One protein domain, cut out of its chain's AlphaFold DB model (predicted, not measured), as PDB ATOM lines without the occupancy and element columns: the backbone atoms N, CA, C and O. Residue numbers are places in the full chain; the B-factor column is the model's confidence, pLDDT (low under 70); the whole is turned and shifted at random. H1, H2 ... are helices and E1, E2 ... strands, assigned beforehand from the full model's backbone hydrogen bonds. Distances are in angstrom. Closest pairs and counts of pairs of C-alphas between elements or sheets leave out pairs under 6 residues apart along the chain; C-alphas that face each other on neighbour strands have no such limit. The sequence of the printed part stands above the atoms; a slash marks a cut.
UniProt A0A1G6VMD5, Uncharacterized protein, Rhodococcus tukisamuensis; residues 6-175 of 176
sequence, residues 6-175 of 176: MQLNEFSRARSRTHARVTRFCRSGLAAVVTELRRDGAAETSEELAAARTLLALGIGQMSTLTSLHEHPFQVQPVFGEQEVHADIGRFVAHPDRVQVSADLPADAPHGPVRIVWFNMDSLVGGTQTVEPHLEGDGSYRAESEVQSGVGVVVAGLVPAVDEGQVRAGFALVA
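Overview. This is residues 6 to 175 of the 176 residues of an uncharacterized protein of Rhodococcus tukisamuensis (UniProt A0A1G6VMD5). Two small, strongly twisted antiparallel sheets, E4 E3 E6 E7 and E1 E2 E5, are packed face to face as a sandwich, the second only just strongly twisted. H2 covers the other face of the four-strand sheet, and the long helix H1 runs past H2, its residues 6 to 11 sticking out free. Look for 170 printed residues with two named helices followed by seven named strands, in the order H1 H2 E1 E2 E3 E4 E5 E6 E7, a mixed class of helices and strands. The whole is compact, with a radius of gyration of the C-alphas of 15.9 A and spans of 49 by 39 by 38 A.

Arrangement. Start at the four-strand sheet, with E4 (126 to 131), E3 (114 to 120), E6 (154 to 160) and E7 (170 to 174) in that order. Look for N 116 and O 129 at 2.8 A in the hairpin E3 and E4, N 117 and O 157 at 2.8 A between E3 and E6, and N 172 and O 156 at 2.8 A in the hairpin E6 and E7. The other sheet runs E1 (86 to 92), E2 (95 to 105), E5 (141 to 148); N 88 and O 102 are 2.8 A apart in the hairpin E1 and E2, and N 101 and O 145 are 2.8 A apart between E2 and E5. The facing parts of this sandwich, two sheets face to face, are 9.1 A centre to centre, their strands at 31 degrees. H2 (47 to 57) is on one face of the sheet E4 E3 E6 E7, making two layers, at a height over the sheet of 7.7 A; it runs across the strands, at 72 degrees to E3 on the local plane. H1 (6 to 39) touches H2 with residues 27 to 38 alone, closest at the C-alphas of Leu 30 and Ala 52, 6.2 A; they form a helical hairpin, opposite ways at a tilt of 37 degrees, only just steep. H1 only grazes the four-strand sheet, with residues 22 to 30. In H1 and H2 every O i to N i+4 pair is within hydrogen-bond range.

Along the chain. Find C-alpha 6 at (26.801, 33.343, 3.229); from there H1 runs 49.5 A to C-alpha 39 at (-12.982, 7.347, -10.722). E2, 26.5 A long, bends by 62 degrees at residue 98. E7 ends at C-alpha 174, (11.960, 6.722, -2.308).

Size, cuts and confidence. The C-alphas of Met 6 and Gly 41 are the two farthest apart, 52.9 A. The printed part has no cut. The link H2 to E1, residues 58 to 85, is long, and its pLDDT is under 70, as in residues 6 to 28 and 162 to 175, among others.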
ATOM      1  N   MET A   6      27.546  33.043   4.452       49.06
ATOM      2  CA  MET A   6      26.801  33.343   3.229       49.06
ATOM      3  C   MET A   6      26.563  32.095   2.360       49.06
ATOM      4  O   MET A   6      25.456  31.909   1.859       49.06
ATOM      5  N   GLN A   7      27.548  31.194   2.252       47.09
ATOM      6  CA  GLN A   7      27.414  29.924   1.527       47.09
ATOM      7  C   GLN A   7      26.471  28.955   2.251       47.09
ATOM      8  O   GLN A   7      25.686  28.273   1.600       47.09
ATOM      9  N   LEU A   8      26.492  28.942   3.589       48.81
ATOM     10  CA  LEU A   8      25.553  28.183   4.427       48.81
ATOM     11  C   LEU A   8      24.101  28.652   4.237       48.81
ATOM     12  O   LEU A   8      23.196  27.831   4.086       48.81
ATOM     13  N   ASN A   9      23.878  29.967   4.168       47.97
ATOM     14  CA  ASN A   9      22.554  30.540   3.925       47.97
ATOM     15  C   ASN A   9      22.029  30.265   2.508       47.97
ATOM     16  O   ASN A   9      20.839  29.992   2.334       47.97
ATOM     17  N   GLU A  10      22.886  30.313   1.487       51.31
ATOM     18  CA  GLU A  10      22.498  29.964   0.116       51.31
ATOM     19  C   GLU A  10      22.206  28.470  -0.040       51.31
ATOM     20  O   GLU A  10      21.193  28.115  -0.649       51.31
ATOM     21  N   PHE A  11      23.010  27.601   0.583       47.62
ATOM     22  CA  PHE A  11      22.750  26.159   0.631       47.62
ATOM     23  C   PHE A  11      21.426  25.847   1.330       47.62
ATOM     24  O   PHE A  11      20.605  25.104   0.793       47.62
ATOM     25  N   SER A  12      21.179  26.465   2.486       48.94
ATOM     26  CA  SER A  12      19.928  26.320   3.235       48.94
ATOM     27  C   SER A  12      18.714  26.766   2.406       48.94
ATOM     28  O   SER A  12      17.717  26.047   2.304       48.94
ATOM     29  N   ARG A  13      18.813  27.900   1.699       52.88
ATOM     30  CA  ARG A  13      17.744  28.404   0.815       52.88
ATOM     31  C   ARG A  13      17.509  27.524  -0.411       52.88
ATOM     32  O   ARG A  13      16.355  27.294  -0.772       52.88
ATOM     33  N   ALA A  14      18.563  27.051  -1.072       49.66
ATOM     34  CA  ALA A  14      18.445  26.157  -2.223       49.66
ATOM     35  C   ALA A  14      17.803  24.823  -1.816       49.66
ATOM     36  O   ALA A  14      16.874  24.354  -2.473       49.66
ATOM     37  N   ARG A  15      18.217  24.282  -0.669       52.62
ATOM     38  CA  ARG A  15      17.678  23.056  -0.083       52.62
ATOM     39  C   ARG A  15      16.211  23.199   0.324       52.62
ATOM     40  O   ARG A  15      15.394  22.360  -0.046       52.62
ATOM     41  N   SER A  16      15.852  24.306   0.976       54.59
ATOM     42  CA  SER A  16      14.461  24.649   1.308       54.59
ATOM     43  C   SER A  16      13.567  24.717   0.057       54.59
ATOM     44  O   SER A  16      12.444  24.210   0.056       54.59
ATOM     45  N   ARG A  17      14.078  25.262  -1.058       54.00
ATOM     46  CA  ARG A  17      13.348  25.319  -2.338       54.00
ATOM     47  C   ARG A  17      13.171  23.949  -2.993       54.00
ATOM     48  O   ARG A  17      12.090  23.685  -3.519       54.00
ATOM     49  N   THR A  18      14.192  23.093  -2.984       57.78
ATOM     50  CA  THR A  18      14.091  21.716  -3.504       57.78
ATOM     51  C   THR A  18      13.081  20.913  -2.692       57.78
ATOM     52  O   THR A  18      12.169  20.320  -3.263       57.78
ATOM     53  N   HIS A  19      13.152  21.010  -1.367       57.62
ATOM     54  CA  HIS A  19      12.224  20.352  -0.456       57.62
ATOM     55  C   HIS A  19      10.761  20.774  -0.697       57.62
ATOM     56  O   HIS A  19       9.875  19.929  -0.844       57.62
ATOM     57  N   ALA A  20      10.508  22.079  -0.856       60.62
ATOM     58  CA  ALA A  20       9.180  22.602  -1.183       60.62
ATOM     59  C   ALA A  20       8.648  22.110  -2.546       60.62
ATOM     60  O   ALA A  20       7.442  21.914  -2.709       60.62
ATOM     61  N   ARG A  21       9.528  21.899  -3.536       60.84
ATOM     62  CA  ARG A  21       9.150  21.365  -4.857       60.84
ATOM     63  C   ARG A  21       8.755  19.891  -4.790       60.84
ATOM     64  O   ARG A  21       7.710  19.543  -5.327       60.84
ATOM     65  N   VAL A  22       9.546  19.068  -4.107       59.78
ATOM     66  CA  VAL A  22       9.291  17.626  -3.914       59.78
ATOM     67  C   VAL A  22       7.983  17.418  -3.161       59.78
ATOM     68  O   VAL A  22       7.091  16.710  -3.617       59.78
ATOM     69  N   THR A  23       7.818  18.158  -2.070       61.97
ATOM     70  CA  THR A  23       6.579  18.229  -1.297       61.97
ATOM     71  C   THR A  23       5.362  18.530  -2.180       61.97
ATOM     72  O   THR A  23       4.353  17.823  -2.134       61.97
ATOM     73  N   ARG A  24       5.449  19.571  -3.021       63.53
ATOM     74  CA  ARG A  24       4.360  19.938  -3.932       63.53
ATOM     75  C   ARG A  24       4.079  18.829  -4.952       63.53
ATOM     76  O   ARG A  24       2.907  18.568  -5.204       63.53
ATOM     77  N   PHE A  25       5.118  18.198  -5.503       65.56
ATOM     78  CA  PHE A  25       5.000  17.110  -6.476       65.56
ATOM     79  C   PHE A  25       4.271  15.898  -5.886       65.56
ATOM     80  O   PHE A  25       3.247  15.486  -6.428       65.56
ATOM     81  N   CYS A  26       4.709  15.400  -4.731       66.31
ATOM     82  CA  CYS A  26       4.093  14.244  -4.077       66.31
ATOM     83  C   CYS A  26       2.643  14.521  -3.667       66.31
ATOM     84  O   CYS A  26       1.763  13.691  -3.892       66.31
ATOM     85  N   ARG A  27       2.355  15.720  -3.143       69.19
ATOM     86  CA  ARG A  27       0.978  16.122  -2.836       69.19
ATOM     87  C   ARG A  27       0.100  16.152  -4.085       69.19
ATOM     88  O   ARG A  27      -1.041  15.704  -4.025       69.19
ATOM     89  N   SER A  28       0.605  16.685  -5.202       68.12
ATOM     90  CA  SER A  28      -0.143  16.679  -6.464       68.12
ATOM     91  C   SER A  28      -0.333  15.270  -7.024       68.12
ATOM     92  O   SER A  28      -1.429  14.971  -7.488       68.12
ATOM     93  N   GLY A  29       0.682  14.404  -6.920       70.69
ATOM     94  CA  GLY A  29       0.622  13.006  -7.348       70.69
ATOM     95  C   GLY A  29      -0.413  12.215  -6.555       70.69
ATOM     96  O   GLY A  29      -1.351  11.688  -7.141       70.69
ATOM     97  N   LEU A  30      -0.343  12.233  -5.221       74.06
ATOM     98  CA  LEU A  30      -1.328  11.544  -4.378       74.06
ATOM     99  C   LEU A  30      -2.749  12.091  -4.550       74.06
ATOM    100  O   LEU A  30      -3.704  11.324  -4.532       74.06
ATOM    101  N   ALA A  31      -2.921  13.404  -4.736       76.50
ATOM    102  CA  ALA A  31      -4.242  13.973  -5.009       76.50
ATOM    103  C   ALA A  31      -4.810  13.501  -6.361       76.50
ATOM    104  O   ALA A  31      -6.012  13.236  -6.460       76.50
ATOM    105  N   ALA A  32      -3.957  13.382  -7.384       75.38
ATOM    106  CA  ALA A  32      -4.336  12.825  -8.679       75.38
ATOM    107  C   ALA A  32      -4.705  11.340  -8.550       75.38
ATOM    108  O   ALA A  32      -5.787  10.958  -8.979       75.38
ATOM    109  N   VAL A  33      -3.895  10.552  -7.843       77.62
ATOM    110  CA  VAL A  33      -4.147   9.128  -7.582       77.62
ATOM    111  C   VAL A  33      -5.438   8.893  -6.798       77.62
ATOM    112  O   VAL A  33      -6.248   8.062  -7.184       77.62
ATOM    113  N   VAL A  34      -5.696   9.645  -5.723       80.81
ATOM    114  CA  VAL A  34      -6.966   9.544  -4.975       80.81
ATOM    115  C   VAL A  34      -8.159   9.840  -5.889       80.81
ATOM    116  O   VAL A  34      -9.223   9.241  -5.747       80.81
ATOM    117  N   THR A  35      -7.993  10.775  -6.827       80.69
ATOM    118  CA  THR A  35      -9.025  11.102  -7.817       80.69
ATOM    119  C   THR A  35      -9.215   9.965  -8.822       80.69
ATOM    120  O   THR A  35     -10.354   9.636  -9.145       80.69
ATOM    121  N   GLU A  36      -8.124   9.356  -9.282       80.06
ATOM    122  CA  GLU A  36      -8.107   8.213 -10.200       80.06
ATOM    123  C   GLU A  36      -8.747   6.971  -9.575       80.06
ATOM    124  O   GLU A  36      -9.738   6.478 -10.102       80.06
ATOM    125  N   LEU A  37      -8.309   6.562  -8.382       77.44
ATOM    126  CA  LEU A  37      -8.878   5.427  -7.647       77.44
ATOM    127  C   LEU A  37     -10.389   5.582  -7.424       77.44
ATOM    128  O   LEU A  37     -11.158   4.642  -7.614       77.44
ATOM    129  N   ARG A  38     -10.844   6.790  -7.069       80.94
ATOM    130  CA  ARG A  38     -12.281   7.081  -6.946       80.94
ATOM    131  C   ARG A  38     -13.020   6.982  -8.276       80.94
ATOM    132  O   ARG A  38     -14.167   6.542  -8.295       80.94
ATOM    133  N   ARG A  39     -12.400   7.420  -9.375       82.44
ATOM    134  CA  ARG A  39     -12.982   7.347 -10.722       82.44
ATOM    135  C   ARG A  39     -13.126   5.903 -11.196       82.44
ATOM    136  O   ARG A  39     -14.143   5.582 -11.806       82.44
ATOM    137  N   ASP A  40     -12.158   5.062 -10.862       78.50
ATOM    138  CA  ASP A  40     -12.122   3.640 -11.218       78.50
ATOM    139  C   ASP A  40     -13.019   2.777 -10.315       78.50
ATOM    140  O   ASP A  40     -13.113   1.562 -10.481       78.50
ATOM    141  N   GLY A  41     -13.741   3.408  -9.384       74.62
ATOM    142  CA  GLY A  41     -14.732   2.746  -8.545       74.62
ATOM    143  C   GLY A  41     -14.135   1.994  -7.360       74.62
ATOM    144  O   GLY A  41     -14.815   1.128  -6.807       74.62
ATOM    145  N   ALA A  42     -12.902   2.317  -6.946       75.56
ATOM    146  CA  ALA A  42     -12.353   1.800  -5.697       75.56
ATOM    147  C   ALA A  42     -13.313   2.132  -4.545       75.56
ATOM    148  O   ALA A  42     -13.751   3.276  -4.381       75.56
ATOM    149  N   ALA A  43     -13.664   1.119  -3.750       71.25
ATOM    150  CA  ALA A  43     -14.516   1.316  -2.586       71.25
ATOM    151  C   ALA A  43     -13.845   2.296  -1.610       71.25
ATOM    152  O   ALA A  43     -12.631   2.266  -1.439       71.25
ATOM    153  N   GLU A  44     -14.619   3.109  -0.886       66.88
ATOM    154  CA  GLU A  44     -14.061   3.983   0.167       66.88
ATOM    155  C   GLU A  44     -13.362   3.195   1.300       66.88
ATOM    156  O   GLU A  44     -12.651   3.780   2.111       66.88
ATOM    157  N   THR A  45     -13.536   1.869   1.331       65.31
ATOM    158  CA  THR A  45     -12.862   0.921   2.227       65.31
ATOM    159  C   THR A  45     -11.661   0.203   1.595       65.31
ATOM    160  O   THR A  45     -11.125  -0.698   2.229       65.31
ATOM    161  N   SER A  46     -11.271   0.523   0.354       84.12
ATOM    162  CA  SER A  46     -10.066  -0.044  -0.276       84.12
ATOM    163  C   SER A  46      -8.825   0.374   0.508       84.12
ATOM    164  O   SER A  46      -8.695   1.531   0.921       84.12
ATOM    165  N   GLU A  47      -7.919  -0.579   0.713       83.88
ATOM    166  CA  GLU A  47      -6.670  -0.361   1.442       83.88
ATOM    167  C   GLU A  47      -5.787   0.664   0.723       83.88
ATOM    168  O   GLU A  47      -5.206   1.541   1.359       83.88
ATOM    169  N   GLU A  48      -5.774   0.636  -0.608       83.06
ATOM    170  CA  GLU A  48      -5.037   1.557  -1.469       83.06
ATOM    171  C   GLU A  48      -5.548   2.992  -1.315       83.06
ATOM    172  O   GLU A  48      -4.774   3.925  -1.074       83.06
ATOM    173  N   LEU A  49      -6.868   3.179  -1.391       80.19
ATOM    174  CA  LEU A  49      -7.480   4.493  -1.216       80.19
ATOM    175  C   LEU A  49      -7.287   5.010   0.217       80.19
ATOM    176  O   LEU A  49      -7.017   6.200   0.409       80.19
ATOM    177  N   ALA A  50      -7.386   4.137   1.222       82.94
ATOM    178  CA  ALA A  50      -7.133   4.482   2.617       82.94
ATOM    179  C   ALA A  50      -5.669   4.894   2.848       82.94
ATOM    180  O   ALA A  50      -5.418   5.910   3.509       82.94
ATOM    181  N   ALA A  51      -4.711   4.177   2.257       82.06
ATOM    182  CA  ALA A  51      -3.289   4.496   2.323       82.06
ATOM    183  C   ALA A  51      -2.987   5.840   1.644       82.06
ATOM    184  O   ALA A  51      -2.409   6.731   2.273       82.06
ATOM    185  N   ALA A  52      -3.463   6.051   0.412       79.62
ATOM    186  CA  ALA A  52      -3.271   7.308  -0.313       79.62
ATOM    187  C   ALA A  52      -3.895   8.508   0.423       79.62
ATOM    188  O   ALA A  52      -3.279   9.574   0.522       79.62
ATOM    189  N   ARG A  53      -5.096   8.342   0.997       78.62
ATOM    190  CA  ARG A  53      -5.755   9.376   1.815       78.62
ATOM    191  C   ARG A  53      -4.998   9.665   3.099       78.62
ATOM    192  O   ARG A  53      -4.879  10.835   3.457       78.62
ATOM    193  N   THR A  54      -4.506   8.632   3.777       78.50
ATOM    194  CA  THR A  54      -3.712   8.788   4.998       78.50
ATOM    195  C   THR A  54      -2.467   9.593   4.684       78.50
ATOM    196  O   THR A  54      -2.304  10.668   5.248       78.50
ATOM    197  N   LEU A  55      -1.672   9.171   3.698       75.38
ATOM    198  CA  LEU A  55      -0.466   9.882   3.268       75.38
ATOM    199  C   LEU A  55      -0.758  11.335   2.855       75.38
ATOM    200  O   LEU A  55      -0.017  12.243   3.228       75.38
ATOM    201  N   LEU A  56      -1.870  11.595   2.156       73.94
ATOM    202  CA  LEU A  56      -2.296  12.958   1.823       73.94
ATOM    203  C   LEU A  56      -2.648  13.784   3.076       73.94
ATOM    204  O   LEU A  56      -2.296  14.965   3.149       73.94
ATOM    205  N   ALA A  57      -3.326  13.178   4.055       72.19
ATOM    206  CA  ALA A  57      -3.717  13.807   5.318       72.19
ATOM    207  C   ALA A  57      -2.526  14.076   6.245       72.19
ATOM    208  O   ALA A  57      -2.535  15.088   6.945       72.19
ATOM    209  N   LEU A  58      -1.472  13.251   6.181       66.25
ATOM    210  CA  LEU A  58      -0.200  13.513   6.871       66.25
ATOM    211  C   LEU A  58       0.477  14.793   6.369       66.25
ATOM    212  O   LEU A  58       1.437  15.269   6.968       66.25
ATOM    213  N   GLY A  59      -0.041  15.386   5.289       55.69
ATOM    214  CA  GLY A  59       0.379  16.690   4.834       55.69
ATOM    215  C   GLY A  59       1.814  16.640   4.351       55.69
ATOM    216  O   GLY A  59       2.639  17.400   4.857       55.69
ATOM    217  N   ILE A  60       2.079  15.784   3.353       54.88
ATOM    218  CA  ILE A  60       3.262  15.867   2.485       54.88
ATOM    219  C   ILE A  60       3.357  17.325   2.015       54.88
ATOM    220  O   ILE A  60       2.606  17.769   1.143       54.88
ATOM    221  N   GLY A  61       4.106  18.143   2.759       43.03
ATOM    222  CA  GLY A  61       3.638  19.516   2.979       43.03
ATOM    223  C   GLY A  61       4.310  20.308   4.091       43.03
ATOM    224  O   GLY A  61       4.689  21.452   3.844       43.03
ATOM    225  N   GLN A  62       4.395  19.769   5.312       38.47
ATOM    226  CA  GLN A  62       4.619  20.620   6.497       38.47
ATOM    227  C   GLN A  62       5.925  20.444   7.278       38.47
ATOM    228  O   GLN A  62       6.135  21.210   8.213       38.47
ATOM    229  N   MET A  63       6.838  19.545   6.916       40.75
ATOM    230  CA  MET A  63       8.016  19.309   7.766       40.75
ATOM    231  C   MET A  63       9.298  19.814   7.125       40.75
ATOM    232  O   MET A  63      10.007  19.109   6.426       40.75
ATOM    233  N   SER A  64       9.560  21.100   7.349       33.16
ATOM    234  CA  SER A  64      10.885  21.692   7.194       33.16
ATOM    235  C   SER A  64      11.679  21.396   8.460       33.16
ATOM    236  O   SER A  64      11.576  22.153   9.422       33.16
ATOM    237  N   THR A  65      12.485  20.347   8.448       43.22
ATOM    238  CA  THR A  65      13.500  20.119   9.479       43.22
ATOM    239  C   THR A  65      14.882  20.311   8.862       43.22
ATOM    240  O   THR A  65      15.143  19.958   7.707       43.22
ATOM    241  N   LEU A  66      15.739  21.037   9.579       38.16
ATOM    242  CA  LEU A  66      16.932  21.703   9.036       38.16
ATOM    243  C   LEU A  66      18.161  20.784   8.968       38.16
ATOM    244  O   LEU A  66      19.265  21.238   8.658       38.16
ATOM    245  N   THR A  67      17.985  19.490   9.208       44.97
ATOM    246  CA  THR A  67      19.084  18.589   9.544       44.97
ATOM    247  C   THR A  67      18.868  17.210   8.933       44.97
ATOM    248  O   THR A  67      18.082  16.406   9.408       44.97
ATOM    249  N   SER A  68      19.572  16.933   7.835       42.12
ATOM    250  CA  SER A  68      19.888  15.562   7.398       42.12
ATOM    251  C   SER A  68      20.882  15.615   6.241       42.12
ATOM    252  O   SER A  68      20.591  16.095   5.149       42.12
ATOM    253  N   LEU A  69      22.117  15.217   6.483       41.06
ATOM    254  CA  LEU A  69      23.096  14.953   5.434       41.06
ATOM    255  C   LEU A  69      22.772  13.574   4.849       41.06
ATOM    256  O   LEU A  69      23.436  12.615   5.211       41.06
ATOM    257  N   HIS A  70      21.723  13.447   4.029       45.25
ATOM    258  CA  HIS A  70      21.245  12.118   3.624       45.25
ATOM    259  C   HIS A  70      21.543  11.795   2.168       45.25
ATOM    260  O   HIS A  70      21.415  12.642   1.282       45.25
ATOM    261  N   GLU A  71      21.932  10.537   1.959       47.94
ATOM    262  CA  GLU A  71      22.264   9.886   0.687       47.94
ATOM    263  C   GLU A  71      21.042   9.732  -0.242       47.94
ATOM    264  O   GLU A  71      21.192   9.441  -1.429       47.94
ATOM    265  N   HIS A  72      19.836  10.008   0.268       49.09
ATOM    266  CA  HIS A  72      18.572   9.869  -0.448       49.09
ATOM    267  C   HIS A  72      17.933  11.243  -0.731       49.09
ATOM    268  O   HIS A  72      17.514  11.944   0.194       49.09
ATOM    269  N   PRO A  73      17.822  11.665  -2.007       47.44
ATOM    270  CA  PRO A  73      17.482  13.045  -2.378       47.44
ATOM    271  C   PRO A  73      16.057  13.508  -2.019       47.44
ATOM    272  O   PRO A  73      15.751  14.692  -2.188       47.44
ATOM    273  N   PHE A  74      15.186  12.617  -1.531       53.25
ATOM    274  CA  PHE A  74      13.759  12.904  -1.347       53.25
ATOM    275  C   PHE A  74      13.178  12.532   0.023       53.25
ATOM    276  O   PHE A  74      11.977  12.682   0.246       53.25
ATOM    277  N   GLN A  75      14.014  12.107   0.960       56.25
ATOM    278  CA  GLN A  75      13.589  11.755   2.309       56.25
ATOM    279  C   GLN A  75      13.276  13.017   3.119       56.25
ATOM    280  O   GLN A  75      14.080  13.949   3.193       56.25
ATOM    281  N   VAL A  76      12.093  13.051   3.727       56.31
ATOM    282  CA  VAL A  76      11.716  14.077   4.701       56.31
ATOM    283  C   VAL A  76      11.767  13.423   6.069       56.31
ATOM    284  O   VAL A  76      11.345  12.284   6.221       56.31
ATOM    285  N   GLN A  77      12.352  14.092   7.060       59.59
ATOM    286  CA  GLN A  77      12.439  13.480   8.382       59.59
ATOM    287  C   GLN A  77      11.092  13.595   9.087       59.59
ATOM    288  O   GLN A  77      10.535  14.701   9.128       59.59
ATOM    289  N   PRO A  78      10.535  12.487   9.606       58.31
ATOM    290  CA  PRO A  78       9.321  12.544  10.382       58.31
ATOM    291  C   PRO A  78       9.466  13.430  11.613       58.31
ATOM    292  O   PRO A  78      10.534  13.537  12.199       58.31
ATOM    293  N   VAL A  79       8.366  14.050  12.024       56.47
ATOM    294  CA  VAL A  79       8.241  14.631  13.360       56.47
ATOM    295  C   VAL A  79       7.265  13.747  14.108       56.47
ATOM    296  O   VAL A  79       6.218  13.430  13.554       56.47
ATOM    297  N   PHE A  80       7.599  13.357  15.332       57.28
ATOM    298  CA  PHE A  80       6.707  12.653  16.246       57.28
ATOM    299  C   PHE A  80       6.460  13.569  17.447       57.28
ATOM    300  O   PHE A  80       7.363  13.861  18.230       57.28
ATOM    301  N   GLY A  81       5.247  14.119  17.544       61.34
ATOM    302  CA  GLY A  81       4.949  15.196  18.497       61.34
ATOM    303  C   GLY A  81       5.671  16.499  18.126       61.34
ATOM    304  O   GLY A  81       5.348  17.103  17.102       61.34
ATOM    305  N   GLU A  82       6.628  16.928  18.955       59.53
ATOM    306  CA  GLU A  82       7.504  18.090  18.706       59.53
ATOM    307  C   GLU A  82       8.936  17.694  18.298       59.53
ATOM    308  O   GLU A  82       9.756  18.566  18.013       59.53
ATOM    309  N   GLN A  83       9.249  16.394  18.256       60.53
ATOM    310  CA  GLN A  83      10.611  15.899  18.056       60.53
ATOM    311  C   GLN A  83      10.838  15.385  16.639       60.53
ATOM    312  O   GLN A  83      10.008  14.665  16.086       60.53
ATOM    313  N   GLU A  84      11.986  15.739  16.062       62.88
ATOM    314  CA  GLU A  84      12.456  15.149  14.810       62.88
ATOM    315  C   GLU A  84      12.842  13.688  15.058       62.88
ATOM    316  O   GLU A  84      13.624  13.380  15.955       62.88
ATOM    317  N   VAL A  85      12.287  12.798  14.249       68.12
ATOM    318  CA  VAL A  85      12.595  11.372  14.224       68.12
ATOM    319  C   VAL A  85      13.431  11.120  12.985       68.12
ATOM    320  O   VAL A  85      13.108  11.606  11.900       68.12
ATOM    321  N   HIS A  86      14.503  10.352  13.138       71.00
ATOM    322  CA  HIS A  86      15.256   9.900  11.984       71.00
ATOM    323  C   HIS A  86      14.514   8.714  11.373       71.00
ATOM    324  O   HIS A  86      14.445   7.669  12.003       71.00
ATOM    325  N   ALA A  87      13.932   8.842  10.184       73.81
ATOM    326  CA  ALA A  87      13.356   7.690   9.493       73.81
ATOM    327  C   ALA A  87      13.884   7.565   8.091       73.81
ATOM    328  O   ALA A  87      13.884   8.548   7.356       73.81
ATOM    329  N   ASP A  88      14.268   6.349   7.737       75.25
ATOM    330  CA  ASP A  88      14.897   5.979   6.489       75.25
ATOM    331  C   ASP A  88      14.026   5.029   5.675       75.25
ATOM    332  O   ASP A  88      13.180   4.301   6.201       75.25
ATOM    333  N   ILE A  89      14.206   5.090   4.362       76.69
ATOM    334  CA  ILE A  89      13.561   4.183   3.433       76.69
ATOM    335  C   ILE A  89      14.547   3.784   2.337       76.69
ATOM    336  O   ILE A  89      15.008   4.603   1.545       76.69
ATOM    337  N   GLY A  90      14.846   2.492   2.285       77.56
ATOM    338  CA  GLY A  90      15.790   1.907   1.343       77.56
ATOM    339  C   GLY A  90      15.115   0.876   0.451       77.56
ATOM    340  O   GLY A  90      14.212   0.160   0.881       77.56
ATOM    341  N   ARG A  91      15.563   0.759  -0.800       79.88
ATOM    342  CA  ARG A  91      15.170  -0.346  -1.683       79.88
ATOM    343  C   ARG A  91      16.225  -1.445  -1.635       79.88
ATOM    344  O   ARG A  91      17.421  -1.169  -1.728       79.88
ATOM    345  N   PHE A  92      15.791  -2.699  -1.545       78.81
ATOM    346  CA  PHE A  92      16.716  -3.826  -1.597       78.81
ATOM    347  C   PHE A  92      17.234  -4.025  -3.022       78.81
ATOM    348  O   PHE A  92      16.464  -4.292  -3.940       78.81
ATOM    349  N   VAL A  93      18.555  -3.982  -3.208       79.56
ATOM    350  CA  VAL A  93      19.183  -4.183  -4.529       79.56
ATOM    351  C   VAL A  93      18.822  -5.549  -5.129       79.56
ATOM    352  O   VAL A  93      18.569  -5.657  -6.325       79.56
ATOM    353  N   ALA A  94      18.771  -6.595  -4.301       83.75
ATOM    354  CA  ALA A  94      18.422  -7.949  -4.739       83.75
ATOM    355  C   ALA A  94      16.910  -8.159  -4.957       83.75
ATOM    356  O   ALA A  94      16.519  -9.098  -5.651       83.75
ATOM    357  N   HIS A  95      16.068  -7.297  -4.377       85.06
ATOM    358  CA  HIS A  95      14.609  -7.410  -4.382       85.06
ATOM    359  C   HIS A  95      13.987  -6.034  -4.654       85.06
ATOM    360  O   HIS A  95      13.520  -5.369  -3.728       85.06
ATOM    361  N   PRO A  96      13.992  -5.573  -5.919       82.69
ATOM    362  CA  PRO A  96      13.547  -4.227  -6.267       82.69
ATOM    363  C   PRO A  96      12.043  -4.020  -6.069       82.69
ATOM    364  O   PRO A  96      11.572  -2.900  -6.208       82.69
ATOM    365  N   ASP A  97      11.274  -5.060  -5.759       87.38
ATOM    366  CA  ASP A  97       9.863  -4.983  -5.387       87.38
ATOM    367  C   ASP A  97       9.639  -4.747  -3.884       87.38
ATOM    368  O   ASP A  97       8.489  -4.660  -3.442       87.38
ATOM    369  N   ARG A  98      10.717  -4.646  -3.100       88.88
ATOM    370  CA  ARG A  98      10.673  -4.487  -1.648       88.88
ATOM    371  C   ARG A  98      11.396  -3.233  -1.198       88.88
ATOM    372  O   ARG A  98      12.470  -2.897  -1.704       88.88
ATOM    373  N   VAL A  99      10.828  -2.590  -0.188       84.81
ATOM    374  CA  VAL A  99      11.465  -1.476   0.510       84.81
ATOM    375  C   VAL A  99      11.538  -1.773   2.001       84.81
ATOM    376  O   VAL A  99      10.615  -2.349   2.579       84.81
ATOM    377  N   GLN A 100      12.653  -1.390   2.607       87.62
ATOM    378  CA  GLN A 100      12.818  -1.327   4.048       87.62
ATOM    379  C   GLN A 100      12.452   0.078   4.498       87.62
ATOM    380  O   GLN A 100      12.967   1.044   3.945       87.62
ATOM    381  N   VAL A 101      11.578   0.189   5.488       83.69
ATOM    382  CA  VAL A 101      11.274   1.441   6.183       83.69
ATOM    383  C   VAL A 101      11.777   1.290   7.611       83.69
ATOM    384  O   VAL A 101      11.417   0.320   8.282       83.69
ATOM    385  N   SER A 102      12.583   2.233   8.084       83.50
ATOM    386  CA  SER A 102      13.069   2.265   9.464       83.50
ATOM    387  C   SER A 102      12.857   3.633  10.098       83.50
ATOM    388  O   SER A 102      12.820   4.642   9.400       83.50
ATOM    389  N   ALA A 103      12.716   3.682  11.418       79.00
ATOM    390  CA  ALA A 103      12.593   4.914  12.185       79.00
ATOM    391  C   ALA A 103      13.250   4.777  13.555       79.00
ATOM    392  O   ALA A 103      12.874   3.891  14.321       79.00
ATOM    393  N   ASP A 104      14.169   5.682  13.869       79.25
ATOM    394  CA  ASP A 104      14.796   5.816  15.175       79.25
ATOM    395  C   ASP A 104      13.976   6.816  16.002       79.25
ATOM    396  O   ASP A 104      14.058   8.039  15.837       79.25
ATOM    397  N   LEU A 105      13.124   6.270  16.863       76.19
ATOM    398  CA  LEU A 105      12.277   6.990  17.798       76.19
ATOM    399  C   LEU A 105      13.095   7.396  19.038       76.19
ATOM    400  O   LEU A 105      13.839   6.578  19.597       76.19
ATOM    401  N   PRO A 106      12.952   8.645  19.507       68.12
ATOM    402  CA  PRO A 106      13.642   9.113  20.698       68.12
ATOM    403  C   PRO A 106      13.131   8.390  21.952       68.12
ATOM    404  O   PRO A 106      12.001   7.908  22.002       68.12
ATOM    405  N   ALA A 107      13.983   8.304  22.976       69.62
ATOM    406  CA  ALA A 107      13.707   7.533  24.192       69.62
ATOM    407  C   ALA A 107      12.490   8.042  24.989       69.62
ATOM    408  O   ALA A 107      11.935   7.301  25.793       69.62
ATOM    409  N   ASP A 108      12.089   9.295  24.780       65.88
ATOM    410  CA  ASP A 108      10.923   9.940  25.379       65.88
ATOM    411  C   ASP A 108       9.702   9.998  24.444       65.88
ATOM    412  O   ASP A 108       8.660  10.535  24.834       65.88
ATOM    413  N   ALA A 109       9.785   9.417  23.240       63.09
ATOM    414  CA  ALA A 109       8.609   9.223  22.403       63.09
ATOM    415  C   ALA A 109       7.607   8.286  23.102       63.09
ATOM    416  O   ALA A 109       8.016   7.321  23.753       63.09
ATOM    417  N   PRO A 110       6.291   8.520  22.940       58.28
ATOM    418  CA  PRO A 110       5.255   7.586  23.357       58.28
ATOM    419  C   PRO A 110       5.600   6.140  22.977       58.28
ATOM    420  O   PRO A 110       5.661   5.792  21.798       58.28
ATOM    421  N   HIS A 111       5.840   5.303  23.989       63.78
ATOM    422  CA  HIS A 111       6.140   3.891  23.796       63.78
ATOM    423  C   HIS A 111       4.873   3.166  23.343       63.78
ATOM    424  O   HIS A 111       3.914   3.033  24.106       63.78
ATOM    425  N   GLY A 112       4.867   2.694  22.103       73.62
ATOM    426  CA  GLY A 112       3.769   1.911  21.564       73.62
ATOM    427  C   GLY A 112       3.989   1.535  20.104       73.62
ATOM    428  O   GLY A 112       4.938   2.014  19.474       73.62
ATOM    429  N   PRO A 113       3.101   0.694  19.557       80.88
ATOM    430  CA  PRO A 113       3.169   0.307  18.165       80.88
ATOM    431  C   PRO A 113       3.093   1.530  17.252       80.88
ATOM    432  O   PRO A 113       2.285   2.446  17.447       80.88
ATOM    433  N   VAL A 114       3.900   1.509  16.198       80.31
ATOM    434  CA  VAL A 114       3.803   2.441  15.077       80.31
ATOM    435  C   VAL A 114       3.168   1.734  13.893       80.31
ATOM    436  O   VAL A 114       3.273   0.524  13.730       80.31
ATOM    437  N   ARG A 115       2.490   2.487  13.041       85.25
ATOM    438  CA  ARG A 115       1.930   2.000  11.789       85.25
ATOM    439  C   ARG A 115       2.678   2.651  10.640       85.25
ATOM    440  O   ARG A 115       2.712   3.873  10.507       85.25
ATOM    441  N   ILE A 116       3.255   1.813   9.798       84.69
ATOM    442  CA  ILE A 116       3.819   2.200   8.517       84.69
ATOM    443  C   ILE A 116       2.684   2.210   7.504       84.69
ATOM    444  O   ILE A 116       1.858   1.301   7.471       84.69
ATOM    445  N   VAL A 117       2.636   3.251   6.690       85.81
ATOM    446  CA  VAL A 117       1.703   3.414   5.577       85.81
ATOM    447  C   VAL A 117       2.542   3.588   4.329       85.81
ATOM    448  O   VAL A 117       3.458   4.404   4.340       85.81
ATOM    449  N   TRP A 118       2.244   2.867   3.256       87.56
ATOM    450  CA  TRP A 118       2.951   3.029   1.988       87.56
ATOM    451  C   TRP A 118       1.993   3.072   0.811       87.56
ATOM    452  O   TRP A 118       0.865   2.581   0.874       87.56
ATOM    453  N   PHE A 119       2.469   3.658  -0.278       86.00
ATOM    454  CA  PHE A 119       1.759   3.708  -1.539       86.00
ATOM    455  C   PHE A 119       2.744   3.785  -2.705       86.00
ATOM    456  O   PHE A 119       3.613   4.659  -2.737       86.00
ATOM    457  N   ASN A 120       2.597   2.883  -3.669       86.00
ATOM    458  CA  ASN A 120       3.317   2.901  -4.933       86.00
ATOM    459  C   ASN A 120       2.527   3.733  -5.947       86.00
ATOM    460  O   ASN A 120       1.410   3.379  -6.320       86.00
ATOM    461  N   MET A 121       3.107   4.853  -6.377       78.12
ATOM    462  CA  MET A 121       2.452   5.791  -7.290       78.12
ATOM    463  C   MET A 121       2.335   5.264  -8.723       78.12
ATOM    464  O   MET A 121       1.495   5.770  -9.459       78.12
ATOM    465  N   ASP A 122       3.123   4.258  -9.102       80.38
ATOM    466  CA  ASP A 122       3.107   3.694 -10.452       80.38
ATOM    467  C   ASP A 122       2.112   2.537 -10.566       80.38
ATOM    468  O   ASP A 122       1.344   2.460 -11.522       80.38
ATOM    469  N   SER A 123       2.106   1.631  -9.584       83.75
ATOM    470  CA  SER A 123       1.211   0.465  -9.590       83.75
ATOM    471  C   SER A 123      -0.131   0.712  -8.901       83.75
ATOM    472  O   SER A 123      -0.996  -0.159  -8.946       83.75
ATOM    473  N   LEU A 124      -0.289   1.855  -8.225       84.19
ATOM    474  CA  LEU A 124      -1.446   2.213  -7.397       84.19
ATOM    475  C   LEU A 124      -1.745   1.225  -6.258       84.19
ATOM    476  O   LEU A 124      -2.872   1.149  -5.776       84.19
ATOM    477  N   VAL A 125      -0.727   0.486  -5.811       85.38
ATOM    478  CA  VAL A 125      -0.826  -0.456  -4.690       85.38
ATOM    479  C   VAL A 125      -0.328   0.231  -3.429       85.38
ATOM    480  O   VAL A 125       0.760   0.804  -3.410       85.38
ATOM    481  N   GLY A 126      -1.097   0.150  -2.354       87.06
ATOM    482  CA  GLY A 126      -0.721   0.692  -1.057       87.06
ATOM    483  C   GLY A 126      -1.200  -0.198   0.069       87.06
ATOM    484  O   GLY A 126      -1.957  -1.139  -0.147       87.06
ATOM    485  N   GLY A 127      -0.747   0.101   1.275       89.06
ATOM    486  CA  GLY A 127      -1.124  -0.677   2.440       89.06
ATOM    487  C   GLY A 127      -0.640  -0.055   3.734       89.06
ATOM    488  O   GLY A 127      -0.048   1.032   3.757       89.06
ATOM    489  N   THR A 128      -0.934  -0.755   4.825       89.56
ATOM    490  CA  THR A 128      -0.471  -0.385   6.159       89.56
ATOM    491  C   THR A 128       0.029  -1.603   6.920       89.56
ATOM    492  O   THR A 128      -0.482  -2.705   6.730       89.56
ATOM    493  N   GLN A 129       1.004  -1.400   7.799       90.06
ATOM    494  CA  GLN A 129       1.562  -2.446   8.645       90.06
ATOM    495  C   GLN A 129       1.896  -1.873  10.013       90.06
ATOM    496  O   GLN A 129       2.588  -0.863  10.119       90.06
ATOM    497  N   THR A 130       1.405  -2.524  11.062       89.56
ATOM    498  CA  THR A 130       1.747  -2.173  12.441       89.56
ATOM    499  C   THR A 130       3.022  -2.894  12.859       89.56
ATOM    500  O   THR A 130       3.185  -4.084  12.590       89.56
ATOM    501  N   VAL A 131       3.917  -2.167  13.517       88.25
ATOM    502  CA  VAL A 131       5.236  -2.613  13.958       88.25
ATOM    503  C   VAL A 131       5.438  -2.181  15.401       88.25
ATOM    504  O   VAL A 131       5.137  -1.045  15.760       88.25
ATOM    505  N   GLU A 132       5.976  -3.082  16.214       87.88
ATOM    506  CA  GLU A 132       6.427  -2.760  17.565       87.88
ATOM    507  C   GLU A 132       7.886  -2.283  17.515       87.88
ATOM    508  O   GLU A 132       8.744  -3.034  17.037       87.88
ATOM    509  N   PRO A 133       8.195  -1.056  17.974       86.25
ATOM    510  CA  PRO A 133       9.573  -0.602  18.098       86.25
ATOM    511  C   PRO A 133      10.354  -1.467  19.097       86.25
ATOM    512  O   PRO A 133       9.829  -1.849  20.144       86.25
ATOM    513  N   HIS A 134      11.622  -1.743  18.812       86.31
ATOM    514  CA  HIS A 134      12.518  -2.466  19.714       86.31
ATOM    515  C   HIS A 134      13.626  -1.556  20.244       86.31
ATOM    516  O   HIS A 134      13.981  -0.566  19.617       86.31
ATOM    517  N   LEU A 135      14.141  -1.873  21.433       84.56
ATOM    518  CA  LEU A 135      15.198  -1.099  22.082       84.56
ATOM    519  C   LEU A 135      16.560  -1.418  21.453       84.56
ATOM    520  O   LEU A 135      16.958  -2.584  21.405       84.56
ATOM    521  N   GLU A 136      17.279  -0.381  21.049       85.19
ATOM    522  CA  GLU A 136      18.652  -0.451  20.559       85.19
ATOM    523  C   GLU A 136      19.676  -0.349  21.698       85.19
ATOM    524  O   GLU A 136      19.391   0.095  22.815       85.19
ATOM    525  N   GLY A 137      20.915  -0.756  21.412       76.44
ATOM    526  CA  GLY A 137      22.003  -0.767  22.399       76.44
ATOM    527  C   GLY A 137      22.411   0.616  22.930       76.44
ATOM    528  O   GLY A 137      23.057   0.697  23.974       76.44
ATOM    529  N   ASP A 138      22.035   1.692  22.237       78.81
ATOM    530  CA  ASP A 138      22.270   3.085  22.633       78.81
ATOM    531  C   ASP A 138      21.106   3.703  23.434       78.81
ATOM    532  O   ASP A 138      21.194   4.855  23.865       78.81
ATOM    533  N   GLY A 139      20.039   2.932  23.677       74.25
ATOM    534  CA  GLY A 139      18.843   3.371  24.394       74.25
ATOM    535  C   GLY A 139      17.775   4.032  23.520       74.25
ATOM    536  O   GLY A 139      16.738   4.425  24.056       74.25
ATOM    537  N   SER A 140      17.997   4.159  22.208       78.06
ATOM    538  CA  SER A 140      16.961   4.571  21.254       78.06
ATOM    539  C   SER A 140      15.988   3.426  20.954       78.06
ATOM    540  O   SER A 140      16.271   2.259  21.231       78.06
ATOM    541  N   TYR A 141      14.812   3.755  20.420       81.00
ATOM    542  CA  TYR A 141      13.845   2.752  19.975       81.00
ATOM    543  C   TYR A 141      13.780   2.746  18.461       81.00
ATOM    544  O   TYR A 141      13.531   3.780  17.853       81.00
ATOM    545  N   ARG A 142      13.925   1.581  17.846       86.25
ATOM    546  CA  ARG A 142      13.905   1.445  16.397       86.25
ATOM    547  C   ARG A 142      12.673   0.688  15.935       86.25
ATOM    548  O   ARG A 142      12.392  -0.423  16.384       86.25
ATOM    549  N   ALA A 143      11.914   1.294  15.033       85.81
ATOM    550  CA  ALA A 143      10.850   0.626  14.301       85.81
ATOM    551  C   ALA A 143      11.365   0.258  12.914       85.81
ATOM    552  O   ALA A 143      11.843   1.129  12.197       85.81
ATOM    553  N   GLU A 144      11.246  -1.007  12.516       88.38
ATOM    554  CA  GLU A 144      11.667  -1.463  11.191       88.38
ATOM    555  C   GLU A 144      10.623  -2.357  10.547       88.38
ATOM    556  O   GLU A 144       9.988  -3.187  11.202       88.38
ATOM    557  N   SER A 145      10.475  -2.223   9.236       88.12
ATOM    558  CA  SER A 145       9.653  -3.136   8.463       88.12
ATOM    559  C   SER A 145      10.113  -3.263   7.031       88.12
ATOM    560  O   SER A 145      10.671  -2.337   6.446       88.12
ATOM    561  N   GLU A 146       9.805  -4.418   6.464       90.50
ATOM    562  CA  GLU A 146       9.948  -4.702   5.051       90.50
ATOM    563  C   GLU A 146       8.553  -4.810   4.447       90.50
ATOM    564  O   GLU A 146       7.736  -5.617   4.896       90.50
ATOM    565  N   VAL A 147       8.291  -4.010   3.414       88.25
ATOM    566  CA  VAL A 147       7.011  -4.024   2.706       88.25
ATOM    567  C   VAL A 147       7.223  -4.376   1.240       88.25
ATOM    568  O   VAL A 147       8.143  -3.885   0.577       88.25
ATOM    569  N   GLN A 148       6.346  -5.231   0.715       89.12
ATOM    570  CA  GLN A 148       6.296  -5.540  -0.708       89.12
ATOM    571  C   GLN A 148       5.530  -4.425  -1.430       89.12
ATOM    572  O   GLN A 148       4.318  -4.487  -1.620       89.12
ATOM    573  N   SER A 149       6.248  -3.365  -1.791       84.12
ATOM    574  CA  SER A 149       5.689  -2.175  -2.434       84.12
ATOM    575  C   SER A 149       5.519  -2.318  -3.946       84.12
ATOM    576  O   SER A 149       4.909  -1.461  -4.579       84.12
ATOM    577  N   GLY A 150       6.124  -3.341  -4.551       85.50
ATOM    578  CA  GLY A 150       6.310  -3.404  -5.994       85.50
ATOM    579  C   GLY A 150       7.434  -2.482  -6.478       85.50
ATOM    580  O   GLY A 150       8.092  -1.779  -5.700       85.50
ATOM    581  N   VAL A 151       7.669  -2.526  -7.788       82.94
ATOM    582  CA  VAL A 151       8.660  -1.694  -8.484       82.94
ATOM    583  C   VAL A 151       8.030  -0.340  -8.809       82.94
ATOM    584  O   VAL A 151       6.842  -0.290  -9.128       82.94
ATOM    585  N   GLY A 152       8.811   0.737  -8.731       76.06
ATOM    586  CA  GLY A 152       8.346   2.092  -9.040       76.06
ATOM    587  C   GLY A 152       8.498   3.072  -7.884       76.06
ATOM    588  O   GLY A 152       9.181   2.783  -6.897       76.06
ATOM    589  N   VAL A 153       7.872   4.239  -7.990       76.88
ATOM    590  CA  VAL A 153       7.984   5.311  -6.990       76.88
ATOM    591  C   VAL A 153       7.124   5.012  -5.765       76.88
ATOM    592  O   VAL A 153       5.906   4.871  -5.868       76.88
ATOM    593  N   VAL A 154       7.744   4.970  -4.581       79.50
ATOM    594  CA  VAL A 154       7.069   4.601  -3.327       79.50
ATOM    595  C   VAL A 154       7.116   5.752  -2.333       79.50
ATOM    596  O   VAL A 154       8.180   6.259  -1.971       79.50
ATOM    597  N   VAL A 155       5.936   6.131  -1.856       78.75
ATOM    598  CA  VAL A 155       5.750   7.054  -0.737       78.75
ATOM    599  C   VAL A 155       5.468   6.223   0.504       78.75
ATOM    600  O   VAL A 155       4.556   5.399   0.474       78.75
ATOM    601  N   ALA A 156       6.192   6.456   1.594       79.94
ATOM    602  CA  ALA A 156       5.888   5.837   2.875       79.94
ATOM    603  C   ALA A 156       5.788   6.871   3.996       79.94
ATOM    604  O   ALA A 156       6.304   7.985   3.911       79.94
ATOM    605  N   GLY A 157       5.114   6.504   5.072       77.00
ATOM    606  CA  GLY A 157       5.064   7.292   6.286       77.00
ATOM    607  C   GLY A 157       4.865   6.433   7.514       77.00
ATOM    608  O   GLY A 157       4.430   5.288   7.430       77.00
ATOM    609  N   LEU A 158       5.207   7.014   8.654       76.44
ATOM    610  CA  LEU A 158       5.098   6.422   9.974       76.44
ATOM    611  C   LEU A 158       4.141   7.272  10.800       76.44
ATOM    612  O   LEU A 158       4.325   8.482  10.952       76.44
ATOM    613  N   VAL A 159       3.109   6.619  11.317       74.94
ATOM    614  CA  VAL A 159       2.097   7.198  12.203       74.94
ATOM    615  C   VAL A 159       2.068   6.381  13.498       74.94
ATOM    616  O   VAL A 159       2.401   5.197  13.468       74.94
ATOM    617  N   PRO A 160       1.637   6.933  14.638       73.31
ATOM    618  CA  PRO A 160       1.252   6.104  15.781       73.31
ATOM    619  C   PRO A 160       0.185   5.076  15.378       73.31
ATOM    620  O   PRO A 160      -0.703   5.381  14.576       73.31
ATOM    621  N   ALA A 161       0.236   3.861  15.929       70.56
ATOM    622  CA  ALA A 161      -0.821   2.876  15.695       70.56
ATOM    623  C   ALA A 161      -2.110   3.199  16.472       70.56
ATOM    624  O   ALA A 161      -3.189   2.761  16.069       70.56
ATOM    625  N   VAL A 162      -2.005   3.979  17.553       69.12
ATOM    626  CA  VAL A 162      -3.136   4.448  18.361       69.12
ATOM    627  C   VAL A 162      -3.289   5.958  18.183       69.12
ATOM    628  O   VAL A 162      -2.354   6.717  18.430       69.12
ATOM    629  N   ASP A 163      -4.473   6.402  17.755       61.28
ATOM    630  CA  ASP A 163      -4.796   7.824  17.592       61.28
ATOM    631  C   ASP A 163      -5.066   8.478  18.964       61.28
ATOM    632  O   ASP A 163      -6.211   8.743  19.328       61.28
ATOM    633  N   GLU A 164      -4.021   8.754  19.750       55.88
ATOM    634  CA  GLU A 164      -4.147   9.435  21.058       55.88
ATOM    635  C   GLU A 164      -4.204  10.980  20.963       55.88
ATOM    636  O   GLU A 164      -4.180  11.688  21.967       55.88
ATOM    637  N   GLY A 165      -4.365  11.532  19.755       53.09
ATOM    638  CA  GLY A 165      -4.397  12.978  19.504       53.09
ATOM    639  C   GLY A 165      -3.006  13.617  19.351       53.09
ATOM    640  O   GLY A 165      -2.003  13.031  19.726       53.09
ATOM    641  N   GLN A 166      -2.981  14.805  18.716       49.91
ATOM    642  CA  GLN A 166      -1.866  15.717  18.341       49.91
ATOM    643  C   GLN A 166      -0.463  15.170  17.992       49.91
ATOM    644  O   GLN A 166       0.434  15.969  17.722       49.91
ATOM    645  N   VAL A 167      -0.242  13.865  17.873       48.12
ATOM    646  CA  VAL A 167       0.995  13.349  17.293       48.12
ATOM    647  C   VAL A 167       0.955  13.616  15.794       48.12
ATOM    648  O   VAL A 167       0.131  13.075  15.055       48.12
ATOM    649  N   ARG A 168       1.829  14.517  15.344       53.41
ATOM    650  CA  ARG A 168       2.099  14.695  13.921       53.41
ATOM    651  C   ARG A 168       2.815  13.437  13.453       53.41
ATOM    652  O   ARG A 168       3.664  12.919  14.159       53.41
ATOM    653  N   ALA A 169       2.384  12.905  12.325       53.09
ATOM    654  CA  ALA A 169       3.057  11.791  11.692       53.09
ATOM    655  C   ALA A 169       4.187  12.307  10.817       53.09
ATOM    656  O   ALA A 169       4.212  13.493  10.468       53.09
ATOM    657  N   GLY A 170       5.028  11.402  10.334       52.62
ATOM    658  CA  GLY A 170       5.931  11.794   9.276       52.62
ATOM    659  C   GLY A 170       6.114  10.805   8.153       52.62
ATOM    660  O   GLY A 170       5.472   9.762   8.113       52.62
ATOM    661  N   PHE A 171       6.880  11.231   7.153       54.03
ATOM    662  CA  PHE A 171       6.843  10.648   5.819       54.03
ATOM    663  C   PHE A 171       8.226  10.631   5.191       54.03
ATOM    664  O   PHE A 171       8.943  11.614   5.290       54.03
ATOM    665  N   ALA A 172       8.553   9.560   4.480       57.72
ATOM    666  CA  ALA A 172       9.777   9.405   3.714       57.72
ATOM    667  C   ALA A 172       9.435   8.976   2.273       57.72
ATOM    668  O   ALA A 172       8.473   8.242   2.040       57.72
ATOM    669  N   LEU A 173      10.193   9.463   1.286       60.34
ATOM    670  CA  LEU A 173       9.989   9.148  -0.133       60.34
ATOM    671  C   LEU A 173      11.209   8.412  -0.685       60.34
ATOM    672  O   LEU A 173      12.321   8.932  -0.586       60.34
ATOM    673  N   VAL A 174      10.984   7.284  -1.361       62.50
ATOM    674  CA  VAL A 174      11.960   6.722  -2.308       62.50
ATOM    675  C   VAL A 174      11.533   7.120  -3.710       62.50
ATOM    676  O   VAL A 174      10.453   6.738  -4.165       62.50
ATOM    677  N   ALA A 175      12.396   7.857  -4.407       52.50
ATOM    678  CA  ALA A 175      12.291   7.990  -5.852       52.50
ATOM    679  C   ALA A 175      13.341   7.091  -6.510       52.50
ATOM    680  O   ALA A 175      14.526   7.267  -6.239       52.50
TER     681      ALA A 175